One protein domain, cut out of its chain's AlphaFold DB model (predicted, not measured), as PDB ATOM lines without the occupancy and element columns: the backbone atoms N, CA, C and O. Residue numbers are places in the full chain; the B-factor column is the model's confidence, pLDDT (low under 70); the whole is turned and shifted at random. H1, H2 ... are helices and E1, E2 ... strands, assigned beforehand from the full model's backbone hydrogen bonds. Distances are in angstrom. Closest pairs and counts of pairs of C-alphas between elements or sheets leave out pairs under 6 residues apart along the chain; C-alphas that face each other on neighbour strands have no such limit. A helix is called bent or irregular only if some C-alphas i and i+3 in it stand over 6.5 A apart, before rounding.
ATOM      1  N   PRO A  26      84.670 -30.783 -53.413       42.84
ATOM      2  CA  PRO A  26      85.849 -30.243 -54.064       42.84
ATOM      3  C   PRO A  26      85.511 -29.752 -55.480       42.84
ATOM      4  O   PRO A  26      84.926 -30.512 -56.257       42.84
ATOM      5  N   SER A  27      85.893 -28.523 -55.832       42.44
ATOM      6  CA  SER A  27      85.975 -28.064 -57.226       42.44
ATOM      7  C   SER A  27      87.433 -28.012 -57.677       42.44
ATOM      8  O   SER A  27      88.351 -27.769 -56.893       42.44
ATOM      9  N   PHE A  28      87.659 -28.307 -58.954       38.38
ATOM     10  CA  PHE A  28      88.974 -28.228 -59.577       38.38
ATOM     11  C   PHE A  28      89.004 -26.934 -60.393       38.38
ATOM     12  O   PHE A  28      88.259 -26.820 -61.360       38.38
ATOM     13  N   SER A  29      89.820 -25.954 -60.001       41.12
ATOM     14  CA  SER A  29      90.134 -24.805 -60.858       41.12
ATOM     15  C   SER A  29      91.642 -24.573 -60.877       41.12
ATOM     16  O   SER A  29      92.336 -24.677 -59.862       41.12
ATOM     17  N   SER A  30      92.177 -24.308 -62.066       39.00
ATOM     18  CA  SER A  30      93.610 -24.235 -62.343       39.00
ATOM     19  C   SER A  30      94.123 -22.786 -62.366       39.00
ATOM     20  O   SER A  30      94.700 -22.325 -63.347       39.00
ATOM     21  N   HIS A  31      93.989 -22.037 -61.268       43.31
ATOM     22  CA  HIS A  31      94.577 -20.687 -61.186       43.31
ATOM     23  C   HIS A  31      96.060 -20.749 -60.776       43.31
ATOM     24  O   HIS A  31      96.427 -20.622 -59.608       43.31
ATOM     25  N   GLY A  32      96.940 -20.970 -61.757       31.42
ATOM     26  CA  GLY A  32      98.389 -21.044 -61.562       31.42
ATOM     27  C   GLY A  32      99.051 -19.678 -61.356       31.42
ATOM     28  O   GLY A  32      99.036 -18.834 -62.248       31.42
ATOM     29  N   THR A  33      99.729 -19.489 -60.218       33.78
ATOM     30  CA  THR A  33     100.774 -18.461 -60.068       33.78
ATOM     31  C   THR A  33     102.063 -19.131 -59.587       33.78
ATOM     32  O   THR A  33     102.048 -19.960 -58.680       33.78
ATOM     33  N   LEU A  34     103.178 -18.829 -60.256       32.22
ATOM     34  CA  LEU A  34     104.496 -19.452 -60.082       32.22
ATOM     35  C   LEU A  34     105.215 -18.956 -58.813       32.22
ATOM     36  O   LEU A  34     106.225 -18.271 -58.904       32.22
ATOM     37  N   GLU A  35     104.744 -19.341 -57.632       36.69
ATOM     38  CA  GLU A  35     105.556 -19.353 -56.409       36.69
ATOM     39  C   GLU A  35     105.310 -20.696 -55.705       36.69
ATOM     40  O   GLU A  35     104.193 -21.009 -55.317       36.69
ATOM     41  N   ALA A  36     106.333 -21.557 -55.658       41.66
ATOM     42  CA  ALA A  36     106.340 -22.843 -54.944       41.66
ATOM     43  C   ALA A  36     105.045 -23.693 -55.018       41.66
ATOM     44  O   ALA A  36     104.590 -24.149 -53.981       41.66
ATOM     45  N   LYS A  37     104.483 -23.913 -56.224       48.09
ATOM     46  CA  LYS A  37     103.304 -24.760 -56.557       48.09
ATOM     47  C   LYS A  37     102.471 -25.178 -55.332       48.09
ATOM     48  O   LYS A  37     102.438 -26.350 -54.954       48.09
ATOM     49  N   GLU A  38     101.866 -24.195 -54.675       56.03
ATOM     50  CA  GLU A  38     100.859 -24.450 -53.655       56.03
ATOM     51  C   GLU A  38      99.666 -25.086 -54.377       56.03
ATOM     52  O   GLU A  38      99.209 -24.584 -55.407       56.03
ATOM     53  N   PHE A  39      99.229 -26.261 -53.919       70.56
ATOM     54  CA  PHE A  39      98.061 -26.916 -54.500       70.56
ATOM     55  C   PHE A  39      96.823 -26.344 -53.826       70.56
ATOM     56  O   PHE A  39      96.521 -26.701 -52.686       70.56
ATOM     57  N   ASN A  40      96.131 -25.457 -54.535       82.94
ATOM     58  CA  ASN A  40      94.846 -24.933 -54.102       82.94
ATOM     59  C   ASN A  40      93.760 -25.966 -54.400       82.94
ATOM     60  O   ASN A  40      93.621 -26.432 -55.529       82.94
ATOM     61  N   TRP A  41      93.023 -26.337 -53.364       88.94
ATOM     62  CA  TRP A  41      91.862 -27.208 -53.422       88.94
ATOM     63  C   TRP A  41      90.650 -26.379 -53.050       88.94
ATOM     64  O   TRP A  41      90.501 -25.954 -51.906       88.94
ATOM     65  N   GLU A  42      89.782 -26.135 -54.014       90.19
ATOM     66  CA  GLU A  42      88.538 -25.437 -53.744       90.19
ATOM     67  C   GLU A  42      87.529 -26.414 -53.161       90.19
ATOM     68  O   GLU A  42      87.423 -27.554 -53.604       90.19
ATOM     69  N   ILE A  43      86.786 -25.967 -52.158       92.44
ATOM     70  CA  ILE A  43      85.696 -26.706 -51.547       92.44
ATOM     71  C   ILE A  43      84.452 -25.834 -51.655       92.44
ATOM     72  O   ILE A  43      84.334 -24.828 -50.964       92.44
ATOM     73  N   CYS A  44      83.516 -26.238 -52.502       93.44
ATOM     74  CA  CYS A  44      82.195 -25.649 -52.605       93.44
ATOM     75  C   CYS A  44      81.378 -25.969 -51.343       93.44
ATOM     76  O   CYS A  44      81.165 -27.138 -50.996       93.44
ATOM     77  N   ILE A  45      80.936 -24.917 -50.656       93.88
ATOM     78  CA  ILE A  45      80.148 -24.948 -49.423       93.88
ATOM     79  C   ILE A  45      78.820 -24.233 -49.688       93.88
ATOM     80  O   ILE A  45      78.835 -23.169 -50.310       93.88
ATOM     81  N   PRO A  46      77.672 -24.748 -49.207       95.38
ATOM     82  CA  PRO A  46      76.427 -23.985 -49.215       95.38
ATOM     83  C   PRO A  46      76.650 -22.571 -48.664       95.38
ATOM     84  O   PRO A  46      77.194 -22.418 -47.571       95.38
ATOM     85  N   THR A  47      76.270 -21.534 -49.414       94.69
ATOM     86  CA  THR A  47      76.587 -20.137 -49.052       94.69
ATOM     87  C   THR A  47      76.115 -19.754 -47.644       94.69
ATOM     88  O   THR A  47      76.793 -19.007 -46.946       94.69
ATOM     89  N   ASP A  48      74.991 -20.306 -47.193       95.81
ATOM     90  CA  ASP A  48      74.422 -20.115 -45.855       95.81
ATOM     91  C   ASP A  48      75.196 -20.828 -44.728       95.81
ATOM     92  O   ASP A  48      74.960 -20.564 -43.550       95.81
ATOM     93  N   GLN A  49      76.132 -21.718 -45.067       95.88
ATOM     94  CA  GLN A  49      76.945 -22.495 -44.127       95.88
ATOM     95  C   GLN A  49      78.420 -22.077 -44.102       95.88
ATOM     96  O   GLN A  49      79.216 -22.713 -43.408       95.88
ATOM     97  N   MET A  50      78.788 -21.009 -44.816       96.12
ATOM     98  CA  MET A  50      80.169 -20.520 -44.893       96.12
ATOM     99  C   MET A  50      80.781 -20.253 -43.516       96.12
ATOM    100  O   MET A  50      81.898 -20.699 -43.253       96.12
ATOM    101  N   ASP A  51      80.042 -19.620 -42.605       96.75
ATOM    102  CA  ASP A  51      80.528 -19.333 -41.248       96.75
ATOM    103  C   ASP A  51      80.794 -20.621 -40.458       96.75
ATOM    104  O   ASP A  51      81.838 -20.772 -39.820       96.75
ATOM    105  N   LYS A  52      79.878 -21.598 -40.547       97.00
ATOM    106  CA  LYS A  52      80.037 -22.899 -39.880       97.00
ATOM    107  C   LYS A  52      81.247 -23.649 -40.437       97.00
ATOM    108  O   LYS A  52      82.017 -24.211 -39.663       97.00
ATOM    109  N   ALA A  53      81.417 -23.668 -41.759       95.81
ATOM    110  CA  ALA A  53      82.540 -24.342 -42.402       95.81
ATOM    111  C   ALA A  53      83.875 -23.684 -42.025       95.81
ATOM    112  O   ALA A  53      84.802 -24.381 -41.628       95.81
ATOM    113  N   THR A  54      83.943 -22.352 -42.059       96.50
ATOM    114  CA  THR A  54      85.124 -21.567 -41.662       96.50
ATOM    115  C   THR A  54      85.534 -21.893 -40.225       96.50
ATOM    116  O   THR A  54      86.682 -22.259 -39.979       96.50
ATOM    117  N   ALA A  55      84.573 -21.898 -39.295       96.94
ATOM    118  CA  ALA A  55      84.827 -22.222 -37.895       96.94
ATOM    119  C   ALA A  55      85.406 -23.636 -37.691       96.94
ATOM    120  O   ALA A  55      86.154 -23.860 -36.743       96.94
ATOM    121  N   ILE A  56      85.091 -24.610 -38.552       96.19
ATOM    122  CA  ILE A  56      85.646 -25.970 -38.440       96.19
ATOM    123  C   ILE A  56      87.147 -25.975 -38.739       96.19
ATOM    124  O   ILE A  56      87.906 -26.636 -38.029       96.19
ATOM    125  N   PHE A  57      87.584 -25.220 -39.748       95.81
ATOM    126  CA  PHE A  57      89.006 -25.092 -40.058       95.81
ATOM    127  C   PHE A  57      89.742 -24.275 -38.992       95.81
ATOM    128  O   PHE A  57      90.803 -24.695 -38.545       95.81
ATOM    129  N   GLU A  58      89.163 -23.163 -38.533       95.50
ATOM    130  CA  GLU A  58      89.773 -22.298 -37.511       95.50
ATOM    131  C   GLU A  58      89.956 -22.989 -36.154       95.50
ATOM    132  O   GLU A  58      90.946 -22.754 -35.464       95.50
ATOM    133  N   ASN A  59      89.013 -23.850 -35.762       96.00
ATOM    134  CA  ASN A  59      89.081 -24.574 -34.491       96.00
ATOM    135  C   ASN A  59      89.938 -25.844 -34.559       96.00
ATOM    136  O   ASN A  59      90.110 -26.528 -33.548       96.00
ATOM    137  N   SER A  60      90.458 -26.187 -35.737       95.56
ATOM    138  CA  SER A  60      91.251 -27.388 -35.927       95.56
ATOM    139  C   SER A  60      92.747 -27.073 -35.823       95.56
ATOM    140  O   SER A  60      93.238 -26.208 -36.546       95.56
ATOM    141  N   PRO A  61      93.525 -27.799 -34.994       95.88
ATOM    142  CA  PRO A  61      94.976 -27.595 -34.890       95.88
ATOM    143  C   PRO A  61      95.727 -28.008 -36.165       95.88
ATOM    144  O   PRO A  61      96.932 -27.804 -36.293       95.88
ATOM    145  N   ASP A  62      95.011 -28.639 -37.089       96.00
ATOM    146  CA  ASP A  62      95.530 -29.174 -38.328       96.00
ATOM    147  C   ASP A  62      95.692 -28.128 -39.431       96.00
ATOM    148  O   ASP A  62      96.390 -28.391 -40.417       96.00
ATOM    149  N   TYR A  63      95.064 -26.966 -39.276       95.88
ATOM    150  CA  TYR A  63      95.014 -25.930 -40.293       95.88
ATOM    151  C   TYR A  63      95.469 -24.590 -39.728       95.88
ATOM    152  O   TYR A  63      95.256 -24.270 -38.563       95.88
ATOM    153  N   GLU A  64      96.092 -23.796 -40.585       95.06
ATOM    154  CA  GLU A  64      96.446 -22.411 -40.311       95.06
ATOM    155  C   GLU A  64      95.846 -21.511 -41.397       95.06
ATOM    156  O   GLU A  64      95.691 -21.955 -42.542       95.06
ATOM    157  N   PRO A  65      95.501 -20.250 -41.091       93.75
ATOM    158  CA  PRO A  65      95.106 -19.298 -42.119       93.75
ATOM    159  C   PRO A  65      96.190 -19.200 -43.197       93.75
ATOM    160  O   PRO A  65      97.368 -18.995 -42.891       93.75
ATOM    161  N   ALA A  66      95.808 -19.360 -44.464       89.88
ATOM    162  CA  ALA A  66      96.756 -19.183 -45.555       89.88
ATOM    163  C   ALA A  66      97.089 -17.695 -45.741       89.88
ATOM    164  O   ALA A  66      96.374 -16.799 -45.282       89.88
ATOM    165  N   LYS A  67      98.191 -17.414 -46.441       85.31
ATOM    166  CA  LYS A  67      98.546 -16.033 -46.775       85.31
ATOM    167  C   LYS A  67      97.457 -15.417 -47.665       85.31
ATOM    168  O   LYS A  67      97.014 -16.089 -48.596       85.31
ATOM    169  N   PRO A  68      97.070 -14.149 -47.433       78.62
ATOM    170  CA  PRO A  68      96.130 -13.461 -48.305       78.62
ATOM    171  C   PRO A  68      96.610 -13.479 -49.757       78.62
ATOM    172  O   PRO A  68      97.754 -13.114 -50.044       78.62
ATOM    173  N   MET A  69      95.733 -13.896 -50.668       80.12
ATOM    174  CA  MET A  69      96.004 -13.843 -52.100       80.12
ATOM    175  C   MET A  69      95.851 -12.412 -52.617       80.12
ATOM    176  O   MET A  69      95.023 -11.637 -52.138       80.12
ATOM    177  N   LEU A  70      96.647 -12.055 -53.626       81.31
ATOM    178  CA  LEU A  70      96.449 -10.794 -54.335       81.31
ATOM    179  C   LEU A  70      95.114 -10.820 -55.093       81.31
ATOM    180  O   LEU A  70      94.758 -11.871 -55.635       81.31
ATOM    181  N   PRO A  71      94.424  -9.671 -55.215       81.31
ATOM    182  CA  PRO A  71      93.240  -9.566 -56.051       81.31
ATOM    183  C   PRO A  71      93.474 -10.087 -57.468       81.31
ATOM    184  O   PRO A  71      94.380  -9.636 -58.181       81.31
ATOM    185  N   GLN A  72      92.643 -11.045 -57.868       73.62
ATOM    186  CA  GLN A  72      92.639 -11.620 -59.207       73.62
ATOM    187  C   GLN A  72      91.447 -11.063 -59.981       73.62
ATOM    188  O   GLN A  72      90.314 -11.216 -59.529       73.62
ATOM    189  N   PRO A  73      91.646 -10.405 -61.134       70.44
ATOM    190  CA  PRO A  73      90.501  -9.921 -61.890       70.44
ATOM    191  C   PRO A  73      89.631 -11.042 -62.394       70.44
ATOM    192  O   PRO A  73      90.138 -12.108 -62.744       70.44
ATOM    193  N   PHE A  74      88.338 -10.745 -62.465       71.00
ATOM    194  CA  PHE A  74      87.312 -11.683 -62.906       71.00
ATOM    195  C   PHE A  74      87.200 -12.929 -62.012       71.00
ATOM    196  O   PHE A  74      86.541 -13.888 -62.391       71.00
ATOM    197  N   SER A  75      87.816 -12.916 -60.821       78.12
ATOM    198  CA  SER A  75      87.763 -14.019 -59.870       78.12
ATOM    199  C   SER A  75      87.620 -13.514 -58.440       78.12
ATOM    200  O   SER A  75      88.398 -12.697 -57.945       78.12
ATOM    201  N   LEU A  76      86.635 -14.065 -57.743       85.88
ATOM    202  CA  LEU A  76      86.417 -13.838 -56.319       85.88
ATOM    203  C   LEU A  76      87.304 -14.716 -55.435       85.88
ATOM    204  O   LEU A  76      87.290 -14.541 -54.227       85.88
ATOM    205  N   ILE A  77      88.118 -15.609 -56.009       85.88
ATOM    206  CA  ILE A  77      88.844 -16.621 -55.232       85.88
ATOM    207  C   ILE A  77      89.634 -16.021 -54.066       85.88
ATOM    208  O   ILE A  77      89.600 -16.560 -52.974       85.88
ATOM    209  N   HIS A  78      90.252 -14.854 -54.268       84.56
ATOM    210  CA  HIS A  78      91.076 -14.147 -53.288       84.56
ATOM    211  C   HIS A  78      90.304 -13.544 -52.099       84.56
ATOM    212  O   HIS A  78      90.933 -13.138 -51.123       84.56
ATOM    213  N   THR A  79      88.974 -13.439 -52.178       88.44
ATOM    214  CA  THR A  79      88.127 -12.890 -51.104       88.44
ATOM    215  C   THR A  79      87.638 -13.970 -50.142       88.44
ATOM    216  O   THR A  79      87.158 -13.656 -49.053       88.44
ATOM    217  N   TYR A  80      87.764 -15.237 -50.528       92.62
ATOM    218  CA  TYR A  80      87.264 -16.365 -49.760       92.62
ATOM    219  C   TYR A  80      88.195 -16.768 -48.607       92.62
ATOM    220  O   TYR A  80      89.389 -16.449 -48.622       92.62
ATOM    221  N   PRO A  81      87.698 -17.509 -47.599       94.81
ATOM    222  CA  PRO A  81      88.546 -18.106 -46.572       94.81
ATOM    223  C   PRO A  81      89.523 -19.130 -47.165       94.81
ATOM    224  O   PRO A  81      89.118 -20.032 -47.902       94.81
ATOM    225  N   HIS A  82      90.804 -19.012 -46.805       94.44
ATOM    226  CA  HIS A  82      91.855 -19.949 -47.206       94.44
ATOM    227  C   HIS A  82      92.530 -20.569 -45.987       94.44
ATOM    228  O   HIS A  82      92.963 -19.860 -45.075       94.44
ATOM    229  N   PHE A  83      92.710 -21.885 -46.024       95.19
ATOM    230  CA  PHE A  83      93.291 -22.658 -44.934       95.19
ATOM    231  C   PHE A  83      94.404 -23.557 -45.444       95.19
ATOM    232  O   PHE A  83      94.182 -24.459 -46.250       95.19
ATOM    233  N   LYS A  84      95.620 -23.340 -44.954       95.00
ATOM    234  CA  LYS A  84      96.764 -24.196 -45.239       95.00
ATOM    235  C   LYS A  84      96.797 -25.349 -44.246       95.00
ATOM    236  O   LYS A  84      96.662 -25.143 -43.044       95.00
ATOM    237  N   ARG A  85      96.990 -26.576 -44.728       93.62
ATOM    238  CA  ARG A  85      97.189 -27.730 -43.839       93.62
ATOM    239  C   ARG A  85      98.601 -27.688 -43.248       93.62
ATOM    240  O   ARG A  85      99.585 -27.608 -43.979       93.62
ATOM    241  N   VAL A  86      98.712 -27.811 -41.930       93.75
ATOM    242  CA  VAL A  86     100.000 -27.853 -41.228       93.75
ATOM    243  C   VAL A  86     100.830 -29.048 -41.706       93.75
ATOM    244  O   VAL A  86     100.351 -30.179 -41.782       93.75
ATOM    245  N   GLY A  87     102.100 -28.800 -42.032       90.81
ATOM    246  CA  GLY A  87     103.062 -29.840 -42.410       90.81
ATOM    247  C   GLY A  87     102.990 -30.324 -43.864       90.81
ATOM    248  O   GLY A  87     103.868 -31.084 -44.269       90.81
ATOM    249  N   ILE A  88     102.020 -29.869 -44.669       88.25
ATOM    250  CA  ILE A  88     101.942 -30.169 -46.111       88.25
ATOM    251  C   ILE A  88     101.643 -28.905 -46.929       88.25
ATOM    252  O   ILE A  88     101.020 -27.965 -46.452       88.25
ATOM    253  N   ASN A  89     102.083 -28.862 -48.189       87.50
ATOM    254  CA  ASN A  89     101.900 -27.685 -49.046       87.50
ATOM    255  C   ASN A  89     100.574 -27.725 -49.829       87.50
ATOM    256  O   ASN A  89     100.571 -27.744 -51.061       87.50
ATOM    257  N   ILE A  90      99.457 -27.797 -49.102       89.69
ATOM    258  CA  ILE A  90      98.097 -27.788 -49.655       89.69
ATOM    259  C   ILE A  90      97.302 -26.673 -48.982       89.69
ATOM    260  O   ILE A  90      97.338 -26.540 -47.754       89.69
ATOM    261  N   ILE A  91      96.584 -25.898 -49.791       92.50
ATOM    262  CA  ILE A  91      95.680 -24.840 -49.345       92.50
ATOM    263  C   ILE A  91      94.265 -25.231 -49.746       92.50
ATOM    264  O   ILE A  91      94.020 -25.584 -50.894       92.50
ATOM    265  N   PHE A  92      93.336 -25.153 -48.805       93.31
ATOM    266  CA  PHE A  92      91.912 -25.294 -49.054       93.31
ATOM    267  C   PHE A  92      91.272 -23.916 -49.156       93.31
ATOM    268  O   PHE A  92      91.503 -23.071 -48.293       93.31
ATOM    269  N   VAL A  93      90.468 -23.700 -50.192       94.62
ATOM    270  CA  VAL A  93      89.710 -22.465 -50.413       94.62
ATOM    271  C   VAL A  93      88.235 -22.780 -50.241       94.62
ATOM    272  O   VAL A  93      87.716 -23.647 -50.941       94.62
ATOM    273  N   LEU A  94      87.555 -22.115 -49.312       95.06
ATOM    274  CA  LEU A  94      86.122 -22.334 -49.109       95.06
ATOM    275  C   LEU A  94      85.332 -21.446 -50.065       95.06
ATOM    276  O   LEU A  94      85.270 -20.236 -49.884       95.06
ATOM    277  N   VAL A  95      84.735 -22.050 -51.085       93.62
ATOM    278  CA  VAL A  95      84.017 -21.341 -52.141       93.62
ATOM    279  C   VAL A  95      82.514 -21.390 -51.853       93.62
ATOM    280  O   VAL A  95      81.958 -22.483 -51.724       93.62
ATOM    281  N   PRO A  96      81.818 -20.248 -51.756       94.69
ATOM    282  CA  PRO A  96      80.370 -20.235 -51.591       94.69
ATOM    283  C   PRO A  96      79.676 -20.783 -52.844       94.69
ATOM    284  O   PRO A  96      79.976 -20.399 -53.973       94.69
ATOM    285  N   SER A  97      78.695 -21.659 -52.643       93.88
ATOM    286  CA  SER A  97      78.001 -22.360 -53.725       93.88
ATOM    287  C   SER A  97      77.234 -21.428 -54.663       93.88
ATOM    288  O   SER A  97      77.099 -21.720 -55.849       93.88
ATOM    289  N   PHE A  98      76.749 -20.296 -54.143       93.94
ATOM    290  CA  PHE A  98      76.123 -19.239 -54.933       93.94
ATOM    291  C   PHE A  98      77.074 -18.702 -56.009       93.94
ATOM    292  O   PHE A  98      76.667 -18.586 -57.158       93.94
ATOM    293  N   ASP A  99      78.342 -18.447 -55.687       91.56
ATOM    294  CA  ASP A  99      79.287 -17.797 -56.608       91.56
ATOM    295  C   ASP A  99      79.711 -18.734 -57.749       91.56
ATOM    296  O   ASP A  99      80.062 -18.285 -58.839       91.56
ATOM    297  N   VAL A 100      79.612 -20.045 -57.523       90.19
ATOM    298  CA  VAL A 100      79.822 -21.085 -58.539       90.19
ATOM    299  C   VAL A 100      78.519 -21.607 -59.148       90.19
ATOM    300  O   VAL A 100      78.551 -22.632 -59.820       90.19
ATOM    301  N   HIS A 101      77.395 -20.909 -58.937       93.06
ATOM    302  CA  HIS A 101      76.061 -21.255 -59.452       93.06
ATOM    303  C   HIS A 101      75.703 -22.738 -59.269       93.06
ATOM    304  O   HIS A 101      75.135 -23.398 -60.132       93.06
ATOM    305  N   PHE A 102      76.058 -23.293 -58.112       91.50
ATOM    306  CA  PHE A 102      75.893 -24.712 -57.832       91.50
ATOM    307  C   PHE A 102      74.935 -24.932 -56.663       91.50
ATOM    308  O   PHE A 102      75.090 -24.373 -55.576       91.50
ATOM    309  N   ASN A 103      73.953 -25.812 -56.855       91.31
ATOM    310  CA  ASN A 103      73.036 -26.207 -55.791       91.31
ATOM    311  C   ASN A 103      73.547 -27.461 -55.063       91.31
ATOM    312  O   ASN A 103      73.419 -28.585 -55.567       91.31
ATOM    313  N   VAL A 104      74.094 -27.269 -53.859       89.44
ATOM    314  CA  VAL A 104      74.607 -28.341 -52.993       89.44
ATOM    315  C   VAL A 104      73.448 -29.103 -52.346       89.44
ATOM    316  O   VAL A 104      72.989 -28.788 -51.251       89.44
ATOM    317  N   LYS A 105      72.985 -30.156 -53.024       91.75
ATOM    318  CA  LYS A 105      71.971 -31.093 -52.515       91.75
ATOM    319  C   LYS A 105      72.392 -32.544 -52.755       91.75
ATOM    320  O   LYS A 105      73.046 -32.807 -53.762       91.75
ATOM    321  N   PRO A 106      71.958 -33.512 -51.923       90.50
ATOM    322  CA  PRO A 106      72.355 -34.916 -52.072       90.50
ATOM    323  C   PRO A 106      72.134 -35.495 -53.479       90.50
ATOM    324  O   PRO A 106      72.950 -36.270 -53.958       90.50
ATOM    325  N   GLY A 107      71.073 -35.077 -54.179       93.75
ATOM    326  CA  GLY A 107      70.786 -35.534 -55.545       93.75
ATOM    327  C   GLY A 107      71.781 -35.067 -56.619       93.75
ATOM    328  O   GLY A 107      71.824 -35.677 -57.685       93.75
ATOM    329  N   ASN A 108      72.579 -34.035 -56.337       93.56
ATOM    330  CA  ASN A 108      73.591 -33.468 -57.238       93.56
ATOM    331  C   ASN A 108      75.013 -33.954 -56.911       93.56
ATOM    332  O   ASN A 108      75.966 -33.565 -57.584       93.56
ATOM    333  N   ILE A 109      75.160 -34.776 -55.872       92.88
ATOM    334  CA  ILE A 109      76.448 -35.219 -55.342       92.88
ATOM    335  C   ILE A 109      76.610 -36.706 -55.629       92.88
ATOM    336  O   ILE A 109      75.687 -37.501 -55.453       92.88
ATOM    337  N   THR A 110      77.810 -37.080 -56.040       92.94
ATOM    338  CA  THR A 110      78.280 -38.462 -56.061       92.94
ATOM    339  C   THR A 110      79.527 -38.575 -55.182       92.94
ATOM    340  O   THR A 110      80.032 -37.573 -54.674       92.94
ATOM    341  N   ARG A 111      79.995 -39.794 -54.916       91.31
ATOM    342  CA  ARG A 111      81.141 -40.036 -54.036       91.31
ATOM    343  C   ARG A 111      82.169 -40.920 -54.709       91.31
ATOM    344  O   ARG A 111      81.835 -41.832 -55.462       91.31
ATOM    345  N   SER A 112      83.432 -40.627 -54.434       89.19
ATOM    346  CA  SER A 112      84.550 -41.420 -54.943       89.19
ATOM    347  C   SER A 112      84.690 -42.719 -54.158       89.19
ATOM    348  O   SER A 112      84.024 -42.935 -53.147       89.19
ATOM    349  N   PHE A 113      85.624 -43.569 -54.584       90.94
ATOM    350  CA  PHE A 113      85.969 -44.784 -53.850       90.94
ATOM    351  C   PHE A 113      86.391 -44.514 -52.393       90.94
ATOM    352  O   PHE A 113      86.107 -45.320 -51.514       90.94
ATOM    353  N   ASN A 114      87.021 -43.363 -52.126       91.88
ATOM    354  CA  ASN A 114      87.433 -42.944 -50.781       91.88
ATOM    355  C   ASN A 114      86.363 -42.100 -50.069       91.88
ATOM    356  O   ASN A 114      86.688 -41.331 -49.170       91.88
ATOM    357  N   ASP A 115      85.108 -42.196 -50.508       89.06
ATOM    358  CA  ASP A 115      83.959 -41.468 -49.965       89.06
ATOM    359  C   ASP A 115      84.055 -39.934 -50.073       89.06
ATOM    360  O   ASP A 115      83.260 -39.212 -49.476       89.06
ATOM    361  N   ILE A 116      84.993 -39.418 -50.878       88.62
ATOM    362  CA  ILE A 116      85.109 -37.978 -51.136       88.62
ATOM    363  C   ILE A 116      83.909 -37.556 -51.993       88.62
ATOM    364  O   ILE A 116      83.778 -38.089 -53.101       88.62
ATOM    365  N   PRO A 117      83.038 -36.654 -51.510       91.12
ATOM    366  CA  PRO A 117      81.935 -36.102 -52.295       91.12
ATOM    367  C   PRO A 117      82.469 -35.289 -53.472       91.12
ATOM    368  O   PRO A 117      83.459 -34.595 -53.322       91.12
ATOM    369  N   PHE A 118      81.827 -35.359 -54.630       90.38
ATOM    370  CA  PHE A 118      82.112 -34.514 -55.790       90.38
ATOM    371  C   PHE A 118      80.814 -34.316 -56.601       90.38
ATOM    372  O   PHE A 118      79.847 -35.064 -56.396       90.38
ATOM    373  N   PRO A 119      80.713 -33.289 -57.459       92.38
ATOM    374  CA  PRO A 119      79.475 -33.032 -58.176       92.38
ATOM    375  C   PRO A 119      79.267 -34.112 -59.239       92.38
ATOM    376  O   PRO A 119      80.223 -34.632 -59.816       92.38
ATOM    377  N   LYS A 120      78.009 -34.456 -59.514       93.88
ATOM    378  CA  LYS A 120      77.699 -35.230 -60.718       93.88
ATOM    379  C   LYS A 120      78.152 -34.457 -61.958       93.88
ATOM    380  O   LYS A 120      78.098 -33.225 -61.965       93.88
ATOM    381  N   LEU A 121      78.590 -35.181 -62.983       93.56
ATOM    382  CA  LEU A 121      79.236 -34.586 -64.151       93.56
ATOM    383  C   LEU A 121      78.309 -33.606 -64.873       93.56
ATOM    384  O   LEU A 121      78.708 -32.479 -65.135       93.56
ATOM    385  N   GLU A 122      77.056 -33.993 -65.100       94.56
ATOM    386  CA  GLU A 122      76.040 -33.155 -65.735       94.56
ATOM    387  C   GLU A 122      75.780 -31.857 -64.963       94.56
ATOM    388  O   GLU A 122      75.650 -30.792 -65.557       94.56
ATOM    389  N   VAL A 123      75.809 -31.910 -63.628       94.00
ATOM    390  CA  VAL A 123      75.609 -30.724 -62.787       94.00
ATOM    391  C   VAL A 123      76.835 -29.810 -62.830       94.00
ATOM    392  O   VAL A 123      76.694 -28.589 -62.851       94.00
ATOM    393  N   LEU A 124      78.041 -30.387 -62.848       92.75
ATOM    394  CA  LEU A 124      79.282 -29.621 -62.950       92.75
ATOM    395  C   LEU A 124      79.384 -28.900 -64.300       92.75
ATOM    396  O   LEU A 124      79.643 -27.696 -64.327       92.75
ATOM    397  N   VAL A 125      79.142 -29.627 -65.397       93.69
ATOM    398  CA  VAL A 125      79.161 -29.085 -66.763       93.69
ATOM    399  C   VAL A 125      78.117 -27.981 -66.912       93.69
ATOM    400  O   VAL A 125      78.458 -26.899 -67.388       93.69
ATOM    401  N   GLN A 126      76.884 -28.206 -66.439       93.94
ATOM    402  CA  GLN A 126      75.828 -27.193 -66.475       93.94
ATOM    403  C   GLN A 126      76.262 -25.905 -65.757       93.94
ATOM    404  O   GLN A 126      76.166 -24.828 -66.342       93.94
ATOM    405  N   SER A 127      76.845 -26.003 -64.552       92.69
ATOM    406  CA  SER A 127      77.299 -24.808 -63.822       92.69
ATOM    407  C   SER A 127      78.419 -24.063 -64.566       92.69
ATOM    408  O   SER A 127      78.440 -22.833 -64.582       92.69
ATOM    409  N   HIS A 128      79.344 -24.774 -65.227       91.94
ATOM    410  CA  HIS A 128      80.391 -24.126 -66.028       91.94
ATOM    411  C   HIS A 128      79.820 -23.392 -67.245       91.94
ATOM    412  O   HIS A 128      80.278 -22.290 -67.552       91.94
ATOM    413  N   ILE A 129      78.804 -23.958 -67.904       92.00
ATOM    414  CA  ILE A 129      78.098 -23.307 -69.016       92.00
ATOM    415  C   ILE A 129      77.382 -22.045 -68.526       92.00
ATOM    416  O   ILE A 129      77.572 -20.973 -69.098       92.00
ATOM    417  N   GLU A 130      76.612 -22.146 -67.442       91.38
ATOM    418  CA  GLU A 130      75.829 -21.033 -66.882       91.38
ATOM    419  C   GLU A 130      76.719 -19.875 -66.408       91.38
ATOM    420  O   GLU A 130      76.363 -18.702 -66.546       91.38
ATOM    421  N   ARG A 131      77.925 -20.194 -65.929       89.19
ATOM    422  CA  ARG A 131      78.950 -19.216 -65.539       89.19
ATOM    423  C   ARG A 131      79.774 -18.669 -66.698       89.19
ATOM    424  O   ARG A 131      80.562 -17.751 -66.476       89.19
ATOM    425  N   ASN A 132      79.629 -19.226 -67.900       88.75
ATOM    426  CA  ASN A 132      80.508 -18.957 -69.036       88.75
ATOM    427  C   ASN A 132      82.002 -19.190 -68.693       88.75
ATOM    428  O   ASN A 132      82.885 -18.423 -69.081       88.75
ATOM    429  N   ASP A 133      82.281 -20.248 -67.929       87.50
ATOM    430  CA  ASP A 133      83.619 -20.642 -67.483       87.50
ATOM    431  C   ASP A 133      84.315 -21.487 -68.558       87.50
ATOM    432  O   ASP A 133      84.442 -22.708 -68.464       87.50
ATOM    433  N   THR A 134      84.722 -20.817 -69.634       86.06
ATOM    434  CA  THR A 134      85.254 -21.466 -70.840       86.06
ATOM    435  C   THR A 134      86.551 -22.234 -70.596       86.06
ATOM    436  O   THR A 134      86.807 -23.217 -71.291       86.06
ATOM    437  N   ILE A 135      87.354 -21.825 -69.609       84.69
ATOM    438  CA  ILE A 135      88.616 -22.490 -69.265       84.69
ATOM    439  C   ILE A 135      88.322 -23.854 -68.642       84.69
ATOM    440  O   ILE A 135      88.726 -24.873 -69.200       84.69
ATOM    441  N   ASN A 136      87.567 -23.888 -67.537       84.81
ATOM    442  CA  ASN A 136      87.261 -25.153 -66.869       84.81
ATOM    443  C   ASN A 136      86.381 -26.056 -67.745       84.81
ATOM    444  O   ASN A 136      86.532 -27.272 -67.702       84.81
ATOM    445  N   LEU A 137      85.507 -25.480 -68.579       89.12
ATOM    446  CA  LEU A 137      84.714 -26.253 -69.531       89.12
ATOM    447  C   LEU A 137      85.591 -26.945 -70.586       89.12
ATOM    448  O   LEU A 137      85.339 -28.104 -70.898       89.12
ATOM    449  N   THR A 138      86.629 -26.277 -71.098       87.75
ATOM    450  CA  THR A 138      87.561 -26.882 -72.068       87.75
ATOM    451  C   THR A 138      88.323 -28.044 -71.433       87.75
ATOM    452  O   THR A 138      88.300 -29.154 -71.963       87.75
ATOM    453  N   ASP A 139      88.918 -27.816 -70.258       86.50
ATOM    454  CA  ASP A 139      89.656 -28.854 -69.525       86.50
ATOM    455  C   ASP A 139      88.758 -30.060 -69.193       86.50
ATOM    456  O   ASP A 139      89.195 -31.212 -69.252       86.50
ATOM    457  N   LEU A 140      87.491 -29.807 -68.850       89.00
ATOM    458  CA  LEU A 140      86.529 -30.847 -68.502       89.00
ATOM    459  C   LEU A 140      86.077 -31.660 -69.719       89.00
ATOM    460  O   LEU A 140      86.010 -32.883 -69.619       89.00
ATOM    461  N   VAL A 141      85.779 -31.009 -70.848       87.50
ATOM    462  CA  VAL A 141      85.375 -31.694 -72.088       87.50
ATOM    463  C   VAL A 141      86.498 -32.600 -72.587       87.50
ATOM    464  O   VAL A 141      86.245 -33.773 -72.863       87.50
ATOM    465  N   ASP A 142      87.737 -32.102 -72.606       84.12
ATOM    466  CA  ASP A 142      88.905 -32.883 -73.022       84.12
ATOM    467  C   ASP A 142      89.225 -34.015 -72.031       84.12
ATOM    468  O   ASP A 142      89.594 -35.121 -72.425       84.12
ATOM    469  N   GLY A 143      89.087 -33.757 -70.726       87.75
ATOM    470  CA  GLY A 143      89.411 -34.723 -69.676       87.75
ATOM    471  C   GLY A 143      88.375 -35.834 -69.493       87.75
ATOM    472  O   GLY A 143      88.736 -36.937 -69.072       87.75
ATOM    473  N   ALA A 144      87.103 -35.553 -69.782       89.12
ATOM    474  CA  ALA A 144      85.996 -36.494 -69.624       89.12
ATOM    475  C   ALA A 144      85.509 -37.111 -70.948       89.12
ATOM    476  O   ALA A 144      84.649 -37.989 -70.894       89.12
ATOM    477  N   ASP A 145      86.071 -36.700 -72.091       90.69
ATOM    478  CA  ASP A 145      85.735 -37.201 -73.435       90.69
ATOM    479  C   ASP A 145      84.232 -37.060 -73.747       90.69
ATOM    480  O   ASP A 145      83.535 -38.020 -74.081       90.69
ATOM    481  N   LEU A 146      83.698 -35.848 -73.548       92.00
ATOM    482  CA  LEU A 146      82.265 -35.573 -73.704       92.00
ATOM    483  C   LEU A 146      81.897 -35.326 -75.167       92.00
ATOM    484  O   LEU A 146      82.462 -34.449 -75.818       92.00
ATOM    485  N   SER A 147      80.900 -36.063 -75.665       92.19
ATOM    486  CA  SER A 147      80.347 -35.857 -77.007       92.19
ATOM    487  C   SER A 147      79.209 -34.833 -77.010       92.19
ATOM    488  O   SER A 147      78.606 -34.532 -75.976       92.19
ATOM    489  N   GLU A 148      78.871 -34.315 -78.192       92.31
ATOM    490  CA  GLU A 148      77.718 -33.422 -78.355       92.31
ATOM    491  C   GLU A 148      76.402 -34.124 -77.977       92.31
ATOM    492  O   GLU A 148      75.562 -33.536 -77.299       92.31
ATOM    493  N   GLU A 149      76.237 -35.400 -78.351       95.31
ATOM    494  CA  GLU A 149      75.061 -36.216 -78.015       95.31
ATOM    495  C   GLU A 149      74.872 -36.345 -76.506       95.31
ATOM    496  O   GLU A 149      73.759 -36.176 -76.011       95.31
ATOM    497  N   TRP A 150      75.964 -36.569 -75.765       95.25
ATOM    498  CA  TRP A 150      75.917 -36.576 -74.307       95.25
ATOM    499  C   TRP A 150      75.394 -35.240 -73.769       95.25
ATOM    500  O   TRP A 150      74.563 -35.228 -72.860       95.25
ATOM    501  N   GLY A 151      75.827 -34.123 -74.360       93.94
ATOM    502  CA  GLY A 151      75.342 -32.789 -74.014       93.94
ATOM    503  C   GLY A 151      73.827 -32.650 -74.187       93.94
ATOM    504  O   GLY A 151      73.150 -32.232 -73.253       93.94
ATOM    505  N   TYR A 152      73.281 -33.063 -75.335       94.50
ATOM    506  CA  TYR A 152      71.834 -33.008 -75.592       94.50
ATOM    507  C   TYR A 152      71.007 -33.887 -74.643       94.50
ATOM    508  O   TYR A 152      69.857 -33.562 -74.352       94.50
ATOM    509  N   GLU A 153      71.563 -35.003 -74.173       95.31
ATOM    510  CA  GLU A 153      70.859 -35.933 -73.284       95.31
ATOM    511  C   GLU A 153      70.904 -35.524 -71.803       95.31
ATOM    512  O   GLU A 153      70.016 -35.911 -71.040       95.31
ATOM    513  N   ASN A 154      71.934 -34.778 -71.383       94.88
ATOM    514  CA  ASN A 154      72.234 -34.557 -69.964       94.88
ATOM    515  C   ASN A 154      72.164 -33.089 -69.519       94.88
ATOM    516  O   ASN A 154      72.092 -32.840 -68.315       94.88
ATOM    517  N   LEU A 155      72.196 -32.128 -70.447       94.31
ATOM    518  CA  LEU A 155      72.256 -30.698 -70.135       94.31
ATOM    519  C   LEU A 155      70.945 -29.983 -70.460       94.31
ATOM    520  O   LEU A 155      70.225 -30.334 -71.393       94.31
ATOM    521  N   GLU A 156      70.663 -28.928 -69.702       91.81
ATOM    522  CA  GLU A 156      69.531 -28.038 -69.950       91.81
ATOM    523  C   GLU A 156      70.009 -26.856 -70.800       91.81
ATOM    524  O   GLU A 156      70.536 -25.867 -70.285       91.81
ATOM    525  N   LEU A 157      69.857 -26.987 -72.120       89.19
ATOM    526  CA  LEU A 157      70.348 -26.013 -73.105       89.19
ATOM    527  C   LEU A 157      69.258 -25.061 -73.624       89.19
ATOM    528  O   LEU A 157      69.578 -24.033 -74.219       89.19
ATOM    529  N   GLU A 158      67.978 -25.385 -73.412       86.50
ATOM    530  CA  GLU A 158      66.834 -24.590 -73.894       86.50
ATOM    531  C   GLU A 158      66.221 -23.695 -72.797       86.50
ATOM    532  O   GLU A 158      65.247 -22.969 -73.026       86.50
ATOM    533  N   GLY A 159      66.808 -23.723 -71.598       77.75
ATOM    534  CA  GLY A 159      66.391 -22.950 -70.439       77.75
ATOM    535  C   GLY A 159      66.613 -21.438 -70.555       77.75
ATOM    536  O   GLY A 159      67.248 -20.909 -71.468       77.75
ATOM    537  N   LYS A 160      66.074 -20.703 -69.576       81.94
ATOM    538  CA  LYS A 160      66.375 -19.275 -69.397       81.94
ATOM    539  C   LYS A 160      67.549 -19.119 -68.443       81.94
ATOM    540  O   LYS A 160      67.533 -19.715 -67.371       81.94
ATOM    541  N   ASN A 161      68.476 -18.228 -68.786       82.94
ATOM    542  CA  ASN A 161      69.532 -17.813 -67.868       82.94
ATOM    543  C   ASN A 161      68.938 -17.265 -66.565       82.94
ATOM    544  O   ASN A 161      67.958 -16.511 -66.578       82.94
ATOM    545  N   ASP A 162      69.583 -17.600 -65.451       89.88
ATOM    546  CA  ASP A 162      69.271 -17.067 -64.129       89.88
ATOM    547  C   ASP A 162      69.671 -15.584 -64.044       89.88
ATOM    548  O   ASP A 162      70.767 -15.214 -63.623       89.88
ATOM    549  N   GLY A 163      68.774 -14.711 -64.505       90.38
ATOM    550  CA  GLY A 163      69.024 -13.271 -64.566       90.38
ATOM    551  C   GLY A 163      69.243 -12.626 -63.195       90.38
ATOM    552  O   GLY A 163      69.956 -11.627 -63.105       90.38
ATOM    553  N   GLU A 164      68.668 -13.186 -62.127       92.00
ATOM    554  CA  GLU A 164      68.874 -12.678 -60.768       92.00
ATOM    555  C   GLU A 164      70.282 -12.989 -60.268       92.00
ATOM    556  O   GLU A 164      70.937 -12.118 -59.688       92.00
ATOM    557  N   TRP A 165      70.759 -14.212 -60.509       93.12
ATOM    558  CA  TRP A 165      72.132 -14.589 -60.202       93.12
ATOM    559  C   TRP A 165      73.134 -13.759 -61.010       93.12
ATOM    560  O   TRP A 165      74.020 -13.140 -60.419       93.12
ATOM    561  N   VAL A 166      72.938 -13.641 -62.330       91.56
ATOM    562  CA  VAL A 166      73.812 -12.843 -63.211       91.56
ATOM    563  C   VAL A 166      73.909 -11.395 -62.729       91.56
ATOM    564  O   VAL A 166      75.006 -10.846 -62.630       91.56
ATOM    565  N   ALA A 167      72.780 -10.769 -62.385       92.19
ATOM    566  CA  ALA A 167      72.770  -9.395 -61.890       92.19
ATOM    567  C   ALA A 167      73.582  -9.236 -60.592       92.19
ATOM    568  O   ALA A 167      74.320  -8.262 -60.442       92.19
ATOM    569  N   LYS A 168      73.481 -10.201 -59.670       91.69
ATOM    570  CA  LYS A 168      74.229 -10.186 -58.404       91.69
ATOM    571  C   LYS A 168      75.729 -10.370 -58.621       91.69
ATOM    572  O   LYS A 168      76.504  -9.601 -58.061       91.69
ATOM    573  N   ILE A 169      76.140 -11.334 -59.444       89.31
ATOM    574  CA  ILE A 169      77.563 -11.582 -59.716       89.31
ATOM    575  C   ILE A 169      78.198 -10.410 -60.468       89.31
ATOM    576  O   ILE A 169      79.290  -9.977 -60.104       89.31
ATOM    577  N   ASN A 170      77.497  -9.826 -61.442       87.38
ATOM    578  CA  ASN A 170      77.990  -8.642 -62.147       87.38
ATOM    579  C   ASN A 170      78.157  -7.447 -61.203       87.38
ATOM    580  O   ASN A 170      79.181  -6.776 -61.262       87.38
ATOM    581  N   ALA A 171      77.216  -7.220 -60.283       88.56
ATOM    582  CA  ALA A 171      77.348  -6.155 -59.289       88.56
ATOM    583  C   ALA A 171      78.561  -6.366 -58.363       88.56
ATOM    584  O   ALA A 171      79.242  -5.405 -58.007       88.56
ATOM    585  N   VAL A 172      78.864  -7.618 -57.996       84.88
ATOM    586  CA  VAL A 172      80.073  -7.943 -57.226       84.88
ATOM    587  C   VAL A 172      81.333  -7.661 -58.048       84.88
ATOM    588  O   VAL A 172      82.263  -7.046 -57.533       84.88
ATOM    589  N   ALA A 173      81.358  -8.060 -59.323       79.12
ATOM    590  CA  ALA A 173      82.479  -7.798 -60.221       79.12
ATOM    591  C   ALA A 173      82.711  -6.292 -60.449       79.12
ATOM    592  O   ALA A 173      83.854  -5.846 -60.435       79.12
ATOM    593  N   GLU A 174      81.647  -5.500 -60.601       81.88
ATOM    594  CA  GLU A 174      81.713  -4.036 -60.746       81.88
ATOM    595  C   GLU A 174      82.207  -3.332 -59.476       81.88
ATOM    596  O   GLU A 174      82.857  -2.290 -59.555       81.88
ATOM    597  N   ALA A 175      81.917  -3.892 -58.299       81.56
ATOM    598  CA  ALA A 175      82.385  -3.360 -57.024       81.56
ATOM    599  C   ALA A 175      83.857  -3.697 -56.728       81.56
ATOM    600  O   ALA A 175      84.429  -3.147 -55.780       81.56
ATOM    601  N   MET A 176      84.482  -4.596 -57.499       72.88
ATOM    602  CA  MET A 176      85.887  -4.936 -57.302       72.88
ATOM    603  C   MET A 176      86.789  -3.745 -57.647       72.88
ATOM    604  O   MET A 176      86.602  -3.102 -58.680       72.88
TER     605      MET A 176
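Overview. This is residues 26 to 176 of the 194 residues of an uncharacterized protein of Magnaporthe grisea (UniProt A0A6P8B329). The model falls into two loosely joined lobes and an end helix: in one lobe a twisted four-stranded sheet, E1 E4 E3 E2, has the helix H1 over one face; the other holds a helical hairpin, H2 and H3, with the short helix H4 near H2 and a small two-stranded hairpin, E5 and E6, leading into H2. The last helix, H5, lies apart from the other named elements. The printed part has 151 residues with five named helices and six named strands, in the order E1 H1 E2 E3 E4 E5 E6 H2 H3 H4 H5; the large sheet is mixed, the small one antiparallel, and the class is mixed, helices and strands. The whole is compact, with a radius of gyration of the C-alphas of 16.3 A and spans of 47 by 41 by 32 A.

Along the chain. Begin at Pro 26, in a stretch with no named element that lasts to residue 38. Find C-alpha 39 at (98.061, -26.916, -54.500); from there E1, residues 39 to 45, runs 18.7 A. H1 follows at residues 47 to 58, 17.7 A long and irregular, with C-alphas 48 and 51 7.7 A apart. Next come E2, residues 63 to 65, E3, residues 82 to 85, and E4, residues 90 to 96, the last 19.4 A long. Further on, look for E5 at residues 109 to 111 and E6 at residues 117 to 119. H2, residues 121 to 130, starts with C-alpha 121 at (79.236, -34.586, -64.151) and spans 14.2 A; H3, residues 134 to 144, spans 15.1 A. H4 is residues 148 to 154, and H5, residues 163 to 175, runs 18.3 A to C-alpha 175 at (82.385, -3.360, -57.024).

Arrangement. Start with the sheet, whose edge strands are E1 and E2; from edge to edge the strands' lines turn by 91 degrees. E1 and E4 are parallel, and you will find N 41 and O 91 2.8 A apart. E4 and E3, a hairpin, are antiparallel, with N 92 and O 83 at 2.8 A; E3 and E2, also a hairpin, have N 64 and O 84 at 2.9 A. E2, E3 and E4 form a meander, each strand the antiparallel neighbour of the one before. H1 is on the sheet at a height of 8.2 A, over E4 and E3, and on the local plane its line stands at 15 degrees to E4, along the strands; its closest C-alphas to E4 are those of Thr 47 and Pro 96, 4.6 A apart. This makes two layers, a helix on one face of a sheet. E1, H1 and E2 form a split strand-helix-strand unit, two strands of one sheet joined through a helix, with E4 and E3 between them in the sheet, and its crossover is right-handed. Move to H2 and H3, a helical hairpin: they touch, His 128 and Leu 137 having the closest C-alphas at 6.0 A, and run opposite ways at a shallow tilt of 20 degrees. H4 is close to H2 but not clearly touching, about perpendicular at 76 degrees, with the C-alphas of Glu 122 and Asn 154 closest at 5.9 A. In the hairpin E5 and E6, N 110 and O 118 are 2.9 A apart. H2 and H3 are not on the four-stranded sheet, and H5 is apart from H2, H3 and H4. In H2, H3, H4 and H5 every O i to N i+4 pair is within hydrogen-bond range; in H1 it is 6 of 8.

Size, cuts and confidence. The C-alphas of Gly 87 and Glu 158, the two farthest apart, are 48.3 A from each other. The printed part has no cut. The links E2 to E3 and E4 to E5 are long, with 16 and 12 residues. The mean pLDDT of the printed part is 85.9, and residues 26 to 38 are under 70.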